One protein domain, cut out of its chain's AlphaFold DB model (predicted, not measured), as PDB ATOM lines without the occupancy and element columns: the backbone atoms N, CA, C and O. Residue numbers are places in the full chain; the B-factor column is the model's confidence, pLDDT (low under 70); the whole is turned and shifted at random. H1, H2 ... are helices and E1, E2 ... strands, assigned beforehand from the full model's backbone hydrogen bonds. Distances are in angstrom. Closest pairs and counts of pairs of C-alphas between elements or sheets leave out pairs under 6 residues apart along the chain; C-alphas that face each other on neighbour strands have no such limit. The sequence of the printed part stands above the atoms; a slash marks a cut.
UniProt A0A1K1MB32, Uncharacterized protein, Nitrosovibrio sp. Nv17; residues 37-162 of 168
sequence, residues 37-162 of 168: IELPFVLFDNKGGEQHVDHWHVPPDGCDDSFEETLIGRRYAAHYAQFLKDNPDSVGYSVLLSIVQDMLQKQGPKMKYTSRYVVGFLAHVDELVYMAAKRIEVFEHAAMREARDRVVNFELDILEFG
ATOM      1  N   ILE A  37      67.665 102.246 112.872       90.38
ATOM      2  CA  ILE A  37      68.533 102.278 114.057       90.38
ATOM      3  C   ILE A  37      69.995 102.578 113.726       90.38
ATOM      4  O   ILE A  37      70.743 102.996 114.608       90.38
ATOM      5  N   GLU A  38      70.454 102.376 112.488       90.88
ATOM      6  CA  GLU A  38      71.825 102.711 112.106       90.88
ATOM      7  C   GLU A  38      72.034 104.223 111.967       90.88
ATOM      8  O   GLU A  38      73.170 104.685 112.100       90.88
ATOM      9  N   LEU A  39      70.975 105.011 111.737       93.56
ATOM     10  CA  LEU A  39      71.050 106.464 111.567       93.56
ATOM     11  C   LEU A  39      71.725 107.138 112.778       93.56
ATOM     12  O   LEU A  39      71.574 106.700 113.923       93.56
ATOM     13  N   PRO A  40      72.514 108.206 112.554       94.19
ATOM     14  CA  PRO A  40      73.410 108.719 113.586       94.19
ATOM     15  C   PRO A  40      72.687 109.497 114.695       94.19
ATOM     16  O   PRO A  40      73.254 109.723 115.758       94.19
ATOM     17  N   PHE A  41      71.437 109.870 114.444       93.00
ATOM     18  CA  PHE A  41      70.542 110.566 115.362       93.00
ATOM     19  C   PHE A  41      69.435 109.642 115.892       93.00
ATOM     20  O   PHE A  41      68.455 110.126 116.443       93.00
ATOM     21  N   VAL A  42      69.578 108.323 115.727       93.44
ATOM     22  CA  VAL A  42      68.663 107.328 116.297       93.44
ATOM     23  C   VAL A  42      69.359 106.629 117.458       93.44
ATOM     24  O   VAL A  42      70.475 106.119 117.311       93.44
ATOM     25  N   LEU A  43      68.714 106.604 118.618       91.56
ATOM     26  CA  LEU A  43      69.129 105.834 119.781       91.56
ATOM     27  C   LEU A  43      68.259 104.583 119.874       91.56
ATOM     28  O   LEU A  43      67.038 104.667 119.884       91.56
ATOM     29  N   PHE A  44      68.912 103.430 119.969       89.38
ATOM     30  CA  PHE A  44      68.274 102.165 120.301       89.38
ATOM     31  C   PHE A  44      68.838 101.709 121.640       89.38
ATOM     32  O   PHE A  44      70.049 101.495 121.755       89.38
ATOM     33  N   ASP A  45      67.986 101.615 122.655       86.56
ATOM     34  CA  ASP A  45      68.370 101.145 123.979       86.56
ATOM     35  C   ASP A  45      67.372 100.126 124.544       86.56
ATOM     36  O   ASP A  45      66.214 100.040 124.144       86.56
ATOM     37  N   ASN A  46      67.862  99.301 125.472       81.19
ATOM     38  CA  ASN A  46      67.044  98.352 126.221       81.19
ATOM     39  C   ASN A  46      66.794  98.942 127.609       81.19
ATOM     40  O   ASN A  46      67.514  98.644 128.568       81.19
ATOM     41  N   LYS A  47      65.812  99.837 127.716       74.12
ATOM     42  CA  LYS A  47      65.427 100.446 128.992       74.12
ATOM     43  C   LYS A  47      64.379  99.579 129.677       74.12
ATOM     44  O   LYS A  47      63.301  99.354 129.153       74.12
ATOM     45  N   GLY A  48      64.703  99.080 130.872       73.88
ATOM     46  CA  GLY A  48      63.752  98.317 131.693       73.88
ATOM     47  C   GLY A  48      63.381  96.934 131.145       73.88
ATOM     48  O   GLY A  48      62.377  96.378 131.567       73.88
ATOM     49  N   GLY A  49      64.179  96.372 130.232       78.38
ATOM     50  CA  GLY A  49      63.869  95.101 129.563       78.38
ATOM     51  C   GLY A  49      62.975  95.246 128.328       78.38
ATOM     52  O   GLY A  49      62.736  94.253 127.647       78.38
ATOM     53  N   GLU A  50      62.544  96.468 128.010       79.38
ATOM     54  CA  GLU A  50      61.796  96.792 126.799       79.38
ATOM     55  C   GLU A  50      62.716  97.458 125.769       79.38
ATOM     56  O   GLU A  50      63.616  98.234 126.112       79.38
ATOM     57  N   GLN A  51      62.504  97.122 124.495       83.38
ATOM     58  CA  GLN A  51      63.188  97.772 123.381       83.38
ATOM     59  C   GLN A  51      62.598  99.165 123.188       83.38
ATOM     60  O   GLN A  51      61.394  99.311 122.982       83.38
ATOM     61  N   HIS A  52      63.450 100.182 123.230       85.00
ATOM     62  CA  HIS A  52      63.058 101.565 123.030       85.00
ATOM     63  C   HIS A  52      63.897 102.176 121.902       85.00
ATOM     64  O   HIS A  52      65.129 102.113 121.897       85.00
ATOM     65  N   VAL A  53      63.194 102.744 120.920       89.75
ATOM     66  CA  VAL A  53      63.784 103.432 119.771       89.75
ATOM     67  C   VAL A  53      63.412 104.905 119.873       89.75
ATOM     68  O   VAL A  53      62.237 105.254 119.861       89.75
ATOM     69  N   ASP A  54      64.425 105.755 119.954       90.50
ATOM     70  CA  ASP A  54      64.313 107.205 119.891       90.50
ATOM     71  C   ASP A  54      64.930 107.669 118.571       90.50
ATOM     72  O   ASP A  54      66.153 107.720 118.420       90.50
ATOM     73  N   HIS A  55      64.083 108.008 117.606       92.94
ATOM     74  CA  HIS A  55      64.468 108.405 116.259       92.94
ATOM     75  C   HIS A  55      64.996 109.840 116.171       92.94
ATOM     76  O   HIS A  55      65.332 110.302 115.079       92.94
ATOM     77  N   TRP A  56      65.062 110.568 117.291       92.75
ATOM     78  CA  TRP A  56      65.553 111.943 117.330       92.75
ATOM     79  C   TRP A  56      66.474 112.215 118.524       92.75
ATOM     80  O   TRP A  56      66.283 113.144 119.316       92.75
ATOM     81  N   HIS A  57      67.510 111.400 118.674       91.31
ATOM     82  CA  HIS A  57      68.518 111.521 119.718       91.31
ATOM     83  C   HIS A  57      69.646 112.492 119.334       91.31
ATOM     84  O   HIS A  57      70.657 112.109 118.742       91.31
ATOM     85  N   VAL A  58      69.479 113.767 119.693       87.94
ATOM     86  CA  VAL A  58      70.463 114.837 119.458       87.94
ATOM     87  C   VAL A  58      71.010 115.393 120.781       87.94
ATOM     88  O   VAL A  58      70.335 115.263 121.806       87.94
ATOM     89  N   PRO A  59      72.215 115.995 120.798       82.81
ATOM     90  CA  PRO A  59      72.746 116.672 121.981       82.81
ATOM     91  C   PRO A  59      71.759 117.698 122.571       82.81
ATOM     92  O   PRO A  59      71.207 118.488 121.801       82.81
ATOM     93  N   PRO A  60      71.495 117.671 123.898       71.06
ATOM     94  CA  PRO A  60      70.519 118.555 124.544       71.06
ATOM     95  C   PRO A  60      71.018 119.996 124.653       71.06
ATOM     96  O   PRO A  60      70.230 120.930 124.509       71.06
ATOM     97  N   ASP A  61      72.323 120.156 124.863       61.84
ATOM     98  CA  ASP A  61      72.997 121.440 124.911       61.84
ATOM     99  C   ASP A  61      73.619 121.663 123.538       61.84
ATOM    100  O   ASP A  61      74.538 120.948 123.122       61.84
ATOM    101  N   GLY A  62      73.050 122.606 122.794       53.03
ATOM    102  CA  GLY A  62      73.652 123.078 121.561       53.03
ATOM    103  C   GLY A  62      75.103 123.447 121.799       53.03
ATOM    104  O   GLY A  62      75.448 123.972 122.857       53.03
ATOM    105  N   CYS A  63      75.963 123.203 120.810       53.12
ATOM    106  CA  CYS A  63      77.182 123.998 120.751       53.12
ATOM    107  C   CYS A  63      76.771 125.470 120.890       53.12
ATOM    108  O   CYS A  63      75.752 125.872 120.323       53.12
ATOM    109  N   ASP A  64      77.548 126.272 121.623       57.34
ATOM    110  CA  ASP A  64      77.292 127.713 121.784       57.34
ATOM    111  C   ASP A  64      77.144 128.444 120.424       57.34
ATOM    112  O   ASP A  64      76.675 129.581 120.358       57.34
ATOM    113  N   ASP A  65      77.506 127.773 119.321       64.75
ATOM    114  CA  ASP A  65      77.250 128.168 117.945       64.75
ATOM    115  C   ASP A  65      75.985 127.526 117.325       64.75
ATOM    116  O   ASP A  65      75.969 126.395 116.827       64.75
ATOM    117  N   SER A  66      74.926 128.335 117.233       73.50
ATOM    118  CA  SER A  66      73.664 128.009 116.545       73.50
ATOM    119  C   SER A  66      73.810 127.619 115.057       73.50
ATOM    120  O   SER A  66      72.908 127.002 114.472       73.50
ATOM    121  N   PHE A  67      74.923 127.981 114.407       84.25
ATOM    122  CA  PHE A  67      75.203 127.607 113.023       84.25
ATOM    123  C   PHE A  67      75.630 126.141 112.904       84.25
ATOM    124  O   PHE A  67      75.163 125.438 112.001       84.25
ATOM    125  N   GLU A  68      76.454 125.648 113.829       87.44
ATOM    126  CA  GLU A  68      76.933 124.262 113.819       87.44
ATOM    127  C   GLU A  68      75.785 123.263 113.970       87.44
ATOM    128  O   GLU A  68      75.701 122.293 113.215       87.44
ATOM    129  N   GLU A  69      74.838 123.540 114.862       87.56
ATOM    130  CA  GLU A  69      73.630 122.729 115.030       87.56
ATOM    131  C   GLU A  69      72.814 122.628 113.732       87.56
ATOM    132  O   GLU A  69      72.326 121.556 113.362       87.56
ATOM    133  N   THR A  70      72.704 123.741 112.996       91.19
ATOM    134  CA  THR A  70      72.024 123.770 111.693       91.19
ATOM    135  C   THR A  70      72.758 122.879 110.691       91.19
ATOM    136  O   THR A  70      72.128 122.093 109.982       91.19
ATOM    137  N   LEU A  71      74.093 122.956 110.637       92.50
ATOM    138  CA  LEU A  71      74.902 122.103 109.764       92.50
ATOM    139  C   LEU A  71      74.781 120.618 110.124       92.50
ATOM    140  O   LEU A  71      74.684 119.783 109.224       92.50
ATOM    141  N   ILE A  72      74.760 120.279 111.413       92.38
ATOM    142  CA  ILE A  72      74.561 118.900 111.872       92.38
ATOM    143  C   ILE A  72      73.166 118.408 111.472       92.38
ATOM    144  O   ILE A  72      73.050 117.316 110.918       92.38
ATOM    145  N   GLY A  73      72.128 119.234 111.642       93.56
ATOM    146  CA  GLY A  73      70.778 118.941 111.158       93.56
ATOM    147  C   GLY A  73      70.744 118.610 109.663       93.56
ATOM    148  O   GLY A  73      70.179 117.593 109.260       93.56
ATOM    149  N   ARG A  74      71.436 119.403 108.833       96.00
ATOM    150  CA  ARG A  74      71.571 119.123 107.390       96.00
ATOM    151  C   ARG A  74      72.267 117.787 107.125       96.00
ATOM    152  O   ARG A  74      71.821 117.019 106.277       96.00
ATOM    153  N   ARG A  75      73.335 117.471 107.869       96.00
ATOM    154  CA  ARG A  75      74.025 116.172 107.756       96.00
ATOM    155  C   ARG A  75      73.107 115.013 108.136       96.00
ATOM    156  O   ARG A  75      73.139 113.987 107.468       96.00
ATOM    157  N   TYR A  76      72.273 115.164 109.161       96.38
ATOM    158  CA  TYR A  76      71.269 114.162 109.527       96.38
ATOM    159  C   TYR A  76      70.245 113.934 108.415       96.38
ATOM    160  O   TYR A  76      69.965 112.784 108.083       96.38
ATOM    161  N   ALA A  77      69.762 114.994 107.766       97.25
ATOM    162  CA  ALA A  77      68.883 114.861 106.606       97.25
ATOM    163  C   ALA A  77      69.575 114.159 105.425       97.25
ATOM    164  O   ALA A  77      68.972 113.302 104.780       97.25
ATOM    165  N   ALA A  78      70.860 114.440 105.185       97.56
ATOM    166  CA  ALA A  78      71.640 113.735 104.169       97.56
ATOM    167  C   ALA A  78      71.799 112.239 104.498       97.56
ATOM    168  O   ALA A  78      71.671 111.394 103.614       97.56
ATOM    169  N   HIS A  79      72.017 111.899 105.773       97.25
ATOM    170  CA  HIS A  79      72.042 110.513 106.248       97.25
ATOM    171  C   HIS A  79      70.698 109.812 106.068       97.25
ATOM    172  O   HIS A  79      70.678 108.687 105.587       97.25
ATOM    173  N   TYR A  80      69.588 110.483 106.382       96.31
ATOM    174  CA  TYR A  80      68.240 109.972 106.132       96.31
ATOM    175  C   TYR A  80      68.001 109.698 104.639       96.31
ATOM    176  O   TYR A  80      67.555 108.615 104.267       96.31
ATOM    177  N   ALA A  81      68.358 110.636 103.763       95.88
ATOM    178  CA  ALA A  81      68.192 110.463 102.323       95.88
ATOM    179  C   ALA A  81      69.072 109.340 101.755       95.88
ATOM    180  O   ALA A  81      68.612 108.545 100.936       95.88
ATOM    181  N   GLN A  82      70.326 109.243 102.209       95.88
ATOM    182  CA  GLN A  82      71.224 108.154 101.823       95.88
ATOM    183  C   GLN A  82      70.717 106.802 102.346       95.88
ATOM    184  O   GLN A  82      70.759 105.819 101.615       95.88
ATOM    185  N   PHE A  83      70.157 106.759 103.558       94.62
ATOM    186  CA  PHE A  83      69.504 105.570 104.099       94.62
ATOM    187  C   PHE A  83      68.345 105.097 103.213       94.62
ATOM    188  O   PHE A  83      68.325 103.924 102.856       94.62
ATOM    189  N   LEU A  84      67.439 105.990 102.792       93.31
ATOM    190  CA  LEU A  84      66.345 105.630 101.874       93.31
ATOM    191  C   LEU A  84      66.853 105.145 100.512       93.31
ATOM    192  O   LEU A  84      66.248 104.273  99.898       93.31
ATOM    193  N   LYS A  85      67.958 105.722 100.028       92.50
ATOM    194  CA  LYS A  85      68.588 105.305  98.774       92.50
ATOM    195  C   LYS A  85      69.143 103.881  98.861       92.50
ATOM    196  O   LYS A  85      69.022 103.134  97.895       92.50
ATOM    197  N   ASP A  86      69.739 103.523  99.996       92.56
ATOM    198  CA  ASP A  86      70.313 102.194 100.228       92.56
ATOM    199  C   ASP A  86      69.254 101.163 100.678       92.56
ATOM    200  O   ASP A  86      69.456  99.962 100.516       92.56
ATOM    201  N   ASN A  87      68.111 101.632 101.195       90.06
ATOM    202  CA  ASN A  87      66.987 100.832 101.691       90.06
ATOM    203  C   ASN A  87      65.659 101.283 101.043       90.06
ATOM    204  O   ASN A  87      64.804 101.861 101.721       90.06
ATOM    205  N   PRO A  88      65.452 101.040  99.734       88.38
ATOM    206  CA  PRO A  88      64.254 101.499  99.025       88.38
ATOM    207  C   PRO A  88      62.965 100.879  99.577       88.38
ATOM    208  O   PRO A  88      61.924 101.533  99.572       88.38
ATOM    209  N   ASP A  89      63.046  99.662 100.118       84.94
ATOM    210  CA  ASP A  89      61.919  98.999 100.772       84.94
ATOM    211  C   ASP A  89      61.482  99.720 102.047       84.94
ATOM    212  O   ASP A  89      60.355  99.540 102.467       84.94
ATOM    213  N   SER A  90      62.305 100.580 102.654       82.31
ATOM    214  CA  SER A  90      61.899 101.390 103.810       82.31
ATOM    215  C   SER A  90      61.090 102.637 103.418       82.31
ATOM    216  O   SER A  90      60.538 103.322 104.287       82.31
ATOM    217  N   VAL A  91      60.983 102.962 102.124       83.06
ATOM    218  CA  VAL A  91      60.182 104.099 101.653       83.06
ATOM    219  C   VAL A  91      58.695 103.807 101.871       83.06
ATOM    220  O   VAL A  91      58.138 102.876 101.302       83.06
ATOM    221  N   GLY A  92      58.032 104.644 102.672       72.75
ATOM    222  CA  GLY A  92      56.617 104.477 103.030       72.75
ATOM    223  C   GLY A  92      56.379 103.767 104.365       72.75
ATOM    224  O   GLY A  92      55.266 103.822 104.870       72.75
ATOM    225  N   TYR A  93      57.419 103.220 105.003       75.12
ATOM    226  CA  TYR A  93      57.348 102.617 106.345       75.12
ATOM    227  C   TYR A  93      57.476 103.651 107.473       75.12
ATOM    228  O   TYR A  93      57.996 103.367 108.546       75.12
ATOM    229  N   SER A  94      57.012 104.879 107.235       82.25
ATOM    230  CA  SER A  94      56.867 105.913 108.267       82.25
ATOM    231  C   SER A  94      58.142 106.348 109.012       82.25
ATOM    232  O   SER A  94      58.021 107.087 109.976       82.25
ATOM    233  N   VAL A  95      59.362 106.022 108.559       89.12
ATOM    234  CA  VAL A  95      60.612 106.441 109.248       89.12
ATOM    235  C   VAL A  95      60.669 107.958 109.480       89.12
ATOM    236  O   VAL A  95      60.970 108.411 110.581       89.12
ATOM    237  N   LEU A  96      60.317 108.765 108.471       92.19
ATOM    238  CA  LEU A  96      60.238 110.225 108.626       92.19
ATOM    239  C   LEU A  96      59.165 110.647 109.634       92.19
ATOM    240  O   LEU A  96      59.358 111.619 110.358       92.19
ATOM    241  N   LEU A  97      58.046 109.923 109.684       90.81
ATOM    242  CA  LEU A  97      56.980 110.184 110.643       90.81
ATOM    243  C   LEU A  97      57.457 109.891 112.069       90.81
ATOM    244  O   LEU A  97      57.249 110.740 112.926       90.81
ATOM    245  N   SER A  98      58.150 108.771 112.308       92.12
ATOM    246  CA  SER A  98      58.739 108.443 113.614       92.12
ATOM    247  C   SER A  98      59.731 109.518 114.066       92.12
ATOM    248  O   SER A  98      59.638 110.023 115.181       92.12
ATOM    249  N   ILE A  99      60.612 109.960 113.159       92.19
ATOM    250  CA  ILE A  99      61.550 111.065 113.410       92.19
ATOM    251  C   ILE A  99      60.799 112.335 113.843       92.19
ATOM    252  O   ILE A  99      61.140 112.952 114.852       92.19
ATOM    253  N   VAL A 100      59.766 112.735 113.095       90.94
ATOM    254  CA  VAL A 100      58.986 113.948 113.386       90.94
ATOM    255  C   VAL A 100      58.180 113.811 114.682       90.94
ATOM    256  O   VAL A 100      58.077 114.778 115.436       90.94
ATOM    257  N   GLN A 101      57.631 112.633 114.977       90.00
ATOM    258  CA  GLN A 101      56.933 112.363 116.237       90.00
ATOM    259  C   GLN A 101      57.870 112.533 117.436       90.00
ATOM    260  O   GLN A 101      57.521 113.252 118.375       90.00
ATOM    261  N   ASP A 102      59.085 111.988 117.364       90.62
ATOM    262  CA  ASP A 102      60.076 112.118 118.434       90.62
ATOM    263  C   ASP A 102      60.585 113.564 118.580       90.62
ATOM    264  O   ASP A 102      60.776 114.050 119.701       90.62
ATOM    265  N   MET A 103      60.723 114.311 117.473       88.94
ATOM    266  CA  MET A 103      60.974 115.761 117.520       88.94
ATOM    267  C   MET A 103      59.867 116.503 118.285       88.94
ATOM    268  O   MET A 103      60.161 117.330 119.154       88.94
ATOM    269  N   LEU A 104      58.598 116.227 117.962       85.56
ATOM    270  CA  LEU A 104      57.436 116.879 118.571       85.56
ATOM    271  C   LEU A 104      57.314 116.541 120.059       85.56
ATOM    272  O   LEU A 104      57.098 117.438 120.876       85.56
ATOM    273  N   GLN A 105      57.502 115.270 120.426       85.44
ATOM    274  CA  GLN A 105      57.436 114.821 121.815       85.44
ATOM    275  C   GLN A 105      58.487 115.520 122.686       85.44
ATOM    276  O   GLN A 105      58.189 115.920 123.813       85.44
ATOM    277  N   LYS A 106      59.698 115.729 122.157       80.56
ATOM    278  CA  LYS A 106      60.806 116.367 122.882       80.56
ATOM    279  C   LYS A 106      60.700 117.882 122.990       80.56
ATOM    280  O   LYS A 106      61.182 118.453 123.965       80.56
ATOM    281  N   GLN A 107      60.089 118.545 122.011       69.75
ATOM    282  CA  GLN A 107      59.913 120.001 122.041       69.75
ATOM    283  C   GLN A 107      58.616 120.441 122.739       69.75
ATOM    284  O   GLN A 107      58.481 121.610 123.108       69.75
ATOM    285  N   GLY A 108      57.678 119.515 122.961       63.03
ATOM    286  CA  GLY A 108      56.362 119.801 123.525       63.03
ATOM    287  C   GLY A 108      55.435 120.547 122.546       63.03
ATOM    288  O   GLY A 108      55.823 120.877 121.427       63.03
ATOM    289  N   PRO A 109      54.191 120.874 122.956       55.22
ATOM    290  CA  PRO A 109      53.162 121.472 122.085       55.22
ATOM    291  C   PRO A 109      53.513 122.873 121.564       55.22
ATOM    292  O   PRO A 109      52.862 123.399 120.665       55.22
ATOM    293  N   LYS A 110      54.551 123.493 122.126       54.06
ATOM    294  CA  LYS A 110      55.199 124.666 121.558       54.06
ATOM    295  C   LYS A 110      56.506 124.167 120.978       54.06
ATOM    296  O   LYS A 110      57.528 124.308 121.641       54.06
ATOM    297  N   MET A 111      56.444 123.595 119.775       52.88
ATOM    298  CA  MET A 111      57.603 123.329 118.924       52.88
ATOM    299  C   MET A 111      58.292 124.674 118.682       52.88
ATOM    300  O   MET A 111      58.047 125.382 117.708       52.88
ATOM    301  N   LYS A 112      59.039 125.145 119.678       51.59
ATOM    302  CA  LYS A 112      59.822 126.349 119.547       51.59
ATOM    303  C   LYS A 112      60.876 125.946 118.534       51.59
ATOM    304  O   LYS A 112      61.615 124.994 118.762       51.59
ATOM    305  N   TYR A 113      60.960 126.691 117.440       55.53
ATOM    306  CA  TYR A 113      62.033 126.649 116.442       55.53
ATOM    307  C   TYR A 113      63.440 126.926 117.040       55.53
ATOM    308  O   TYR A 113      64.317 127.459 116.369       55.53
ATOM    309  N   THR A 114      63.651 126.637 118.324       60.25
ATOM    310  CA  THR A 114      64.873 126.821 119.092       60.25
ATOM    311  C   THR A 114      65.884 125.725 118.807       60.25
ATOM    312  O   THR A 114      67.068 126.015 118.855       60.25
ATOM    313  N   SER A 115      65.462 124.500 118.460       80.38
ATOM    314  CA  SER A 115      66.426 123.479 118.033       80.38
ATOM    315  C   SER A 115      66.836 123.718 116.584       80.38
ATOM    316  O   SER A 115      66.083 123.438 115.645       80.38
ATOM    317  N   ARG A 116      68.055 124.215 116.389       86.62
ATOM    318  CA  ARG A 116      68.615 124.446 115.056       86.62
ATOM    319  C   ARG A 116      68.914 123.147 114.306       86.62
ATOM    320  O   ARG A 116      68.861 123.154 113.080       86.62
ATOM    321  N   TYR A 117      69.088 122.025 115.011       89.12
ATOM    322  CA  TYR A 117      69.131 120.689 114.402       89.12
ATOM    323  C   TYR A 117      67.866 120.387 113.594       89.12
ATOM    324  O   TYR A 117      67.954 119.950 112.449       89.12
ATOM    325  N   VAL A 118      66.688 120.658 114.168       89.94
ATOM    326  CA  VAL A 118      65.401 120.410 113.499       89.94
ATOM    327  C   VAL A 118      65.237 121.324 112.291       89.94
ATOM    328  O   VAL A 118      64.870 120.856 111.215       89.94
ATOM    329  N   VAL A 119      65.572 122.610 112.441       90.31
ATOM    330  CA  VAL A 119      65.524 123.576 111.332       90.31
ATOM    331  C   VAL A 119      66.439 123.135 110.188       90.31
ATOM    332  O   VAL A 119      66.004 123.089 109.042       90.31
ATOM    333  N   GLY A 120      67.689 122.772 110.493       93.38
ATOM    334  CA  GLY A 120      68.651 122.304 109.497       93.38
ATOM    335  C   GLY A 120      68.225 121.008 108.810       93.38
ATOM    336  O   GLY A 120      68.386 120.884 107.598       93.38
ATOM    337  N   PHE A 121      67.652 120.068 109.567       95.12
ATOM    338  CA  PHE A 121      67.146 118.803 109.036       95.12
ATOM    339  C   PHE A 121      65.990 119.029 108.063       95.12
ATOM    340  O   PHE A 121      66.081 118.638 106.902       95.12
ATOM    341  N   LEU A 122      64.928 119.709 108.504       94.44
ATOM    342  CA  LEU A 122      63.730 119.907 107.687       94.44
ATOM    343  C   LEU A 122      64.007 120.782 106.461       94.44
ATOM    344  O   LEU A 122      63.531 120.456 105.380       94.44
ATOM    345  N   ALA A 123      64.827 121.830 106.596       95.31
ATOM    346  CA  ALA A 123      65.209 122.666 105.457       95.31
ATOM    347  C   ALA A 123      65.956 121.865 104.380       95.31
ATOM    348  O   ALA A 123      65.712 122.046 103.192       95.31
ATOM    349  N   HIS A 124      66.843 120.947 104.775       97.69
ATOM    350  CA  HIS A 124      67.554 120.125 103.799       97.69
ATOM    351  C   HIS A 124      66.679 119.010 103.213       97.69
ATOM    352  O   HIS A 124      66.824 118.679 102.040       97.69
ATOM    353  N   VAL A 125      65.739 118.453 103.988       96.94
ATOM    354  CA  VAL A 125      64.706 117.555 103.442       96.94
ATOM    355  C   VAL A 125      63.876 118.280 102.380       96.94
ATOM    356  O   VAL A 125      63.646 117.706 101.321       96.94
ATOM    357  N   ASP A 126      63.493 119.537 102.609       96.81
ATOM    358  CA  ASP A 126      62.751 120.347 101.635       96.81
ATOM    359  C   ASP A 126      63.553 120.567 100.338       96.81
ATOM    360  O   ASP A 126      63.055 120.325  99.236       96.81
ATOM    361  N   GLU A 127      64.847 120.890 100.444       97.81
ATOM    362  CA  GLU A 127      65.754 120.969  99.286       97.81
ATOM    363  C   GLU A 127      65.832 119.639  98.512       97.81
ATOM    364  O   GLU A 127      65.809 119.623  97.277       97.81
ATOM    365  N   LEU A 128      65.918 118.509  99.221       96.69
ATOM    366  CA  LEU A 128      65.961 117.173  98.620       96.69
ATOM    367  C   LEU A 128      64.642 116.822  97.920       96.69
ATOM    368  O   LEU A 128      64.671 116.304  96.800       96.69
ATOM    369  N   VAL A 129      63.501 117.144  98.534       95.38
ATOM    370  CA  VAL A 129      62.168 116.984  97.936       95.38
ATOM    371  C   VAL A 129      62.054 117.835  96.678       95.38
ATOM    372  O   VAL A 129      61.657 117.310  95.642       95.38
ATOM    373  N   TYR A 130      62.475 119.102  96.716       97.25
ATOM    374  CA  TYR A 130      62.509 119.970  95.538       97.25
ATOM    375  C   TYR A 130      63.344 119.356  94.404       97.25
ATOM    376  O   TYR A 130      62.888 119.271  93.261       97.25
ATOM    377  N   MET A 131      64.552 118.870  94.705       96.56
ATOM    378  CA  MET A 131      65.416 118.235  93.706       96.56
ATOM    379  C   MET A 131      64.811 116.956  93.111       96.56
ATOM    380  O   MET A 131      64.990 116.707  91.916       96.56
ATOM    381  N   ALA A 132      64.118 116.149  93.919       94.06
ATOM    382  CA  ALA A 132      63.433 114.942  93.464       94.06
ATOM    383  C   ALA A 132      62.182 115.273  92.635       94.06
ATOM    384  O   ALA A 132      61.991 114.698  91.563       94.06
ATOM    385  N   ALA A 133      61.381 116.246  93.076       95.38
ATOM    386  CA  ALA A 133      60.168 116.701  92.404       95.38
ATOM    387  C   ALA A 133      60.448 117.217  90.987       95.38
ATOM    388  O   ALA A 133      59.656 116.986  90.085       95.38
ATOM    389  N   LYS A 134      61.616 117.826  90.742       96.69
ATOM    390  CA  LYS A 134      62.039 118.234  89.387       96.69
ATOM    391  C   LYS A 134      62.257 117.078  88.405       96.69
ATOM    392  O   LYS A 134      62.488 117.337  87.226       96.69
ATOM    393  N   ARG A 135      62.288 115.830  88.877       95.50
ATOM    394  CA  ARG A 135      62.582 114.641  88.062       95.50
ATOM    395  C   ARG A 135      61.351 113.779  87.792       95.50
ATOM    396  O   ARG A 135      61.493 112.768  87.111       95.50
ATOM    397  N   ILE A 136      60.189 114.137  88.338       94.62
ATOM    398  CA  ILE A 136      58.950 113.366  88.216       94.62
ATOM    399  C   ILE A 136      57.753 114.294  87.987       94.62
ATOM    400  O   ILE A 136      57.720 115.409  88.500       94.62
ATOM    401  N   GLU A 137      56.730 113.804  87.293       94.56
ATOM    402  CA  GLU A 137      55.415 114.448  87.268       94.56
ATOM    403  C   GLU A 137      54.694 114.144  88.589       94.56
ATOM    404  O   GLU A 137      54.024 113.122  88.745       94.56
ATOM    405  N   VAL A 138      54.903 115.003  89.592       94.50
ATOM    406  CA  VAL A 138      54.496 114.754  90.991       94.50
ATOM    407  C   VAL A 138      53.012 114.407  91.150       94.50
ATOM    408  O   VAL A 138      52.679 113.511  91.928       94.50
ATOM    409  N   PHE A 139      52.126 115.067  90.400       94.94
ATOM    410  CA  PHE A 139      50.682 114.828  90.474       94.94
ATOM    411  C   PHE A 139      50.254 113.558  89.737       94.94
ATOM    412  O   PHE A 139      49.377 112.846  90.221       94.94
ATOM    413  N   GLU A 140      50.895 113.225  88.615       94.62
ATOM    414  CA  GLU A 140      50.626 111.962  87.920       94.62
ATOM    415  C   GLU A 140      51.087 110.772  88.760       94.62
ATOM    416  O   GLU A 140      50.343 109.809  88.931       94.62
ATOM    417  N   HIS A 141      52.273 110.860  89.366       90.81
ATOM    418  CA  HIS A 141      52.767 109.829  90.274       90.81
ATOM    419  C   HIS A 141      51.833 109.630  91.483       90.81
ATOM    420  O   HIS A 141      51.593 108.491  91.890       90.81
ATOM    421  N   ALA A 142      51.270 110.709  92.041       92.00
ATOM    422  CA  ALA A 142      50.264 110.614  93.101       92.00
ATOM    423  C   ALA A 142      48.982 109.915  92.614       92.00
ATOM    424  O   ALA A 142      48.536 108.958  93.246       92.00
ATOM    425  N   ALA A 143      48.450 110.311  91.453       93.19
ATOM    426  CA  ALA A 143      47.264 109.687  90.865       93.19
ATOM    427  C   ALA A 143      47.473 108.191  90.560       93.19
ATOM    428  O   ALA A 143      46.582 107.376  90.799       93.19
ATOM    429  N   MET A 144      48.665 107.802  90.090       90.31
ATOM    430  CA  MET A 144      49.018 106.395  89.869       90.31
ATOM    431  C   MET A 144      49.022 105.586  91.171       90.31
ATOM    432  O   MET A 144      48.579 104.436  91.171       90.31
ATOM    433  N   ARG A 145      49.494 106.169  92.282       86.75
ATOM    434  CA  ARG A 145      49.430 105.515  93.598       86.75
ATOM    435  C   ARG A 145      47.991 105.330  94.064       86.75
ATOM    436  O   ARG A 145      47.623 104.214  94.407       86.75
ATOM    437  N   GLU A 146      47.164 106.371  93.983       88.19
ATOM    438  CA  GLU A 146      45.742 106.265  94.333       88.19
ATOM    439  C   GLU A 146      45.016 105.202  93.497       88.19
ATOM    440  O   GLU A 146      44.219 104.427  94.026       88.19
ATOM    441  N   ALA A 147      45.287 105.146  92.189       87.50
ATOM    442  CA  ALA A 147      44.700 104.146  91.303       87.50
ATOM    443  C   ALA A 147      45.133 102.723  91.683       87.50
ATOM    444  O   ALA A 147      44.292 101.826  91.739       87.50
ATOM    445  N   ARG A 148      46.422 102.519  91.992       84.00
ATOM    446  CA  ARG A 148      46.946 101.231  92.465       84.00
ATOM    447  C   ARG A 148      46.251 100.782  93.748       84.00
ATOM    448  O   ARG A 148      45.815  99.638  93.818       84.00
ATOM    449  N   ASP A 149      46.118 101.673  94.723       82.50
ATOM    450  CA  ASP A 149      45.501 101.340  96.009       82.50
ATOM    451  C   ASP A 149      44.020 100.963  95.836       82.50
ATOM    452  O   ASP A 149      43.531 100.034  96.477       82.50
ATOM    453  N   ARG A 150      43.304 101.605  94.902       79.38
ATOM    454  CA  ARG A 150      41.919 101.233  94.562       79.38
ATOM    455  C   ARG A 150      41.809  99.855  93.915       79.38
ATOM    456  O   ARG A 150      40.869  99.133  94.227       79.38
ATOM    457  N   VAL A 151      42.739  99.490  93.031       75.81
ATOM    458  CA  VAL A 151      42.748  98.162  92.394       75.81
ATOM    459  C   VAL A 151      43.025  97.071  93.423       75.81
ATOM    460  O   VAL A 151      42.288  96.092  93.460       75.81
ATOM    461  N   VAL A 152      44.016  97.262  94.301       74.12
ATOM    462  CA  VAL A 152      44.331  96.291  95.366       74.12
ATOM    463  C   VAL A 152      43.135  96.090  96.297       74.12
ATOM    464  O   VAL A 152      42.788  94.954  96.607       74.12
ATOM    465  N   ASN A 153      42.466  97.173  96.703       66.38
ATOM    466  CA  ASN A 153      41.282  97.068  97.556       66.38
ATOM    467  C   ASN A 153      40.122  96.354  96.842       66.38
ATOM    468  O   ASN A 153      39.456  95.525  97.447       66.38
ATOM    469  N   PHE A 154      39.924  96.606  95.546       69.88
ATOM    470  CA  PHE A 154      38.899  95.920  94.758       69.88
ATOM    471  C   PHE A 154      39.185  94.417  94.580       69.88
ATOM    472  O   PHE A 154      38.266  93.604  94.642       69.88
ATOM    473  N   GLU A 155      40.448  94.027  94.383       65.12
ATOM    474  CA  GLU A 155      40.851  92.615  94.303       65.12
ATOM    475  C   GLU A 155      40.671  91.881  95.641       65.12
ATOM    476  O   GLU A 155      40.219  90.736  95.651       65.12
ATOM    477  N   LEU A 156      40.974  92.540  96.766       67.50
ATOM    478  CA  LEU A 156      40.722  91.997  98.104       67.50
ATOM    479  C   LEU A 156      39.224  91.837  98.379       67.50
ATOM    480  O   LEU A 156      38.808  90.777  98.842       67.50
ATOM    481  N   ASP A 157      38.412  92.833  98.014       66.50
ATOM    482  CA  ASP A 157      36.957  92.755  98.149       66.50
ATOM    483  C   ASP A 157      36.395  91.565  97.351       66.50
ATOM    484  O   ASP A 157      35.616  90.776  97.883       66.50
ATOM    485  N   ILE A 158      36.814  91.363  96.094       68.50
ATOM    486  CA  ILE A 158      36.354  90.221  95.278       68.50
ATOM    487  C   ILE A 158      36.674  88.876  95.943       68.50
ATOM    488  O   ILE A 158      35.838  87.970  95.911       68.50
ATOM    489  N   LEU A 159      37.857  88.730  96.542       64.31
ATOM    490  CA  LEU A 159      38.244  87.500  97.234       64.31
ATOM    491  C   LEU A 159      37.407  87.278  98.504       64.31
ATOM    492  O   LEU A 159      36.928  86.167  98.727       64.31
ATOM    493  N   GLU A 160      37.140  88.328  99.285       63.94
ATOM    494  CA  GLU A 160      36.300  88.233 100.487       63.94
ATOM    495  C   GLU A 160      34.816  87.963 100.176       63.94
ATOM    496  O   GLU A 160      34.137  87.252 100.928       63.94
ATOM    497  N   PHE A 161      34.284  88.504  99.075       57.25
ATOM    498  CA  PHE A 161      32.913  88.226  98.637       57.25
ATOM    499  C   PHE A 161      32.785  86.849  97.967       57.25
ATOM    500  O   PHE A 161      31.781  86.170  98.180       57.25
ATOM    501  N   GLY A 162      33.811  86.397  97.239       57.53
ATOM    502  CA  GLY A 162      33.849  85.071  96.619       57.53
ATOM    503  C   GLY A 162      33.905  83.920  97.629       57.53
ATOM    504  O   GLY A 162      33.286  82.884  97.407       57.53
TER     505      GLY A 162
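AT A GLANCE: This is residues 37 to 162 of the 168 residues of an uncharacterized protein of Nitrosovibrio sp. Nv17 (UniProt A0A1K1MB32). A compact body built on two helices packed side by side, H1 and H3, with H2 loosely placed near H3, sends out two projections: a long straight helical arm, H4, and a narrow two-stranded hairpin, E1 and E2, whose tip, residues 46 to 51, sticks out. The arm makes much of the length; residues 130 to 162 stand free, of which 130 to 133 belong to H3 and 138 to 162 belong to H4. The printed part has 126 residues with two named strands and four named helices, in the order E1, E2, H1, H2, H3, H4; the sheet, E1 - E2, is antiparallel and the class is mostly helix. The whole is loose, with a radius of gyration of the C-alphas of 18.6 A and spans of 64 by 44 by 31 A.

IN THESE COORDINATES: Strand E1 is residues 43 to 47, 11.3 A long, and begins at C-alpha 43 at (69.129, 105.834, 119.781). Strand E2 is residues 50 to 54, 12.7 A long. H1 is residues 66 to 86, 30.7 A long; H2 is residues 95 to 107, 18.7 A; H3 is residues 116 to 133, 25.4 A. H4, the longest helix, is residues 138 to 162, 36.6 A long, and runs from C-alpha 138 at (54.496, 114.754, 90.991) to C-alpha 162 at (33.849, 85.071, 96.619).

HOW THE PARTS SIT: E1 and E2 form a hairpin of antiparallel neighbours, at 155 degrees between their directions. N 43 and O 54 are 2.8 A apart and N 52 and O 45 are 2.9 A apart, both within hydrogen-bond range. The closest C-alphas of E2 and H2, those of Asp 54 and Asp 102, are 6.6 A apart. H2 and H3 are close but not clearly touching, with the C-alphas of Met 103 and Val 118 closest at 7.6 A; they stand at a shallow tilt of 26 degrees, opposite ways. H1 and H3 touch, with the C-alphas of Gly 73 and Tyr 117 closest at 4.0 A. Their tilt is steep, 42 degrees, and they run the same way. H1 and H2 are only just apart, at 8.4 A. H3 and H4 meet only through their link, and H4 is apart from E1, E2, H1 and H2. In H2, H3 and H4 every O i to N i+4 pair is within hydrogen-bond range; in H1, 16 of 17 are.

THE WHOLE: The C-alphas of Asp 64 and Gly 162 are the two farthest apart, at 65.9 A. Without the stretches that stand free, the body has 81 residues and spans 34 by 28 by 22 A. The printed part has no cut. The link from E2 to H1, 11 residues, is long. Mean pLDDT of the printed part is 84.3; residues 61 to 65, 107 to 114 and 153 to 162 are under 70.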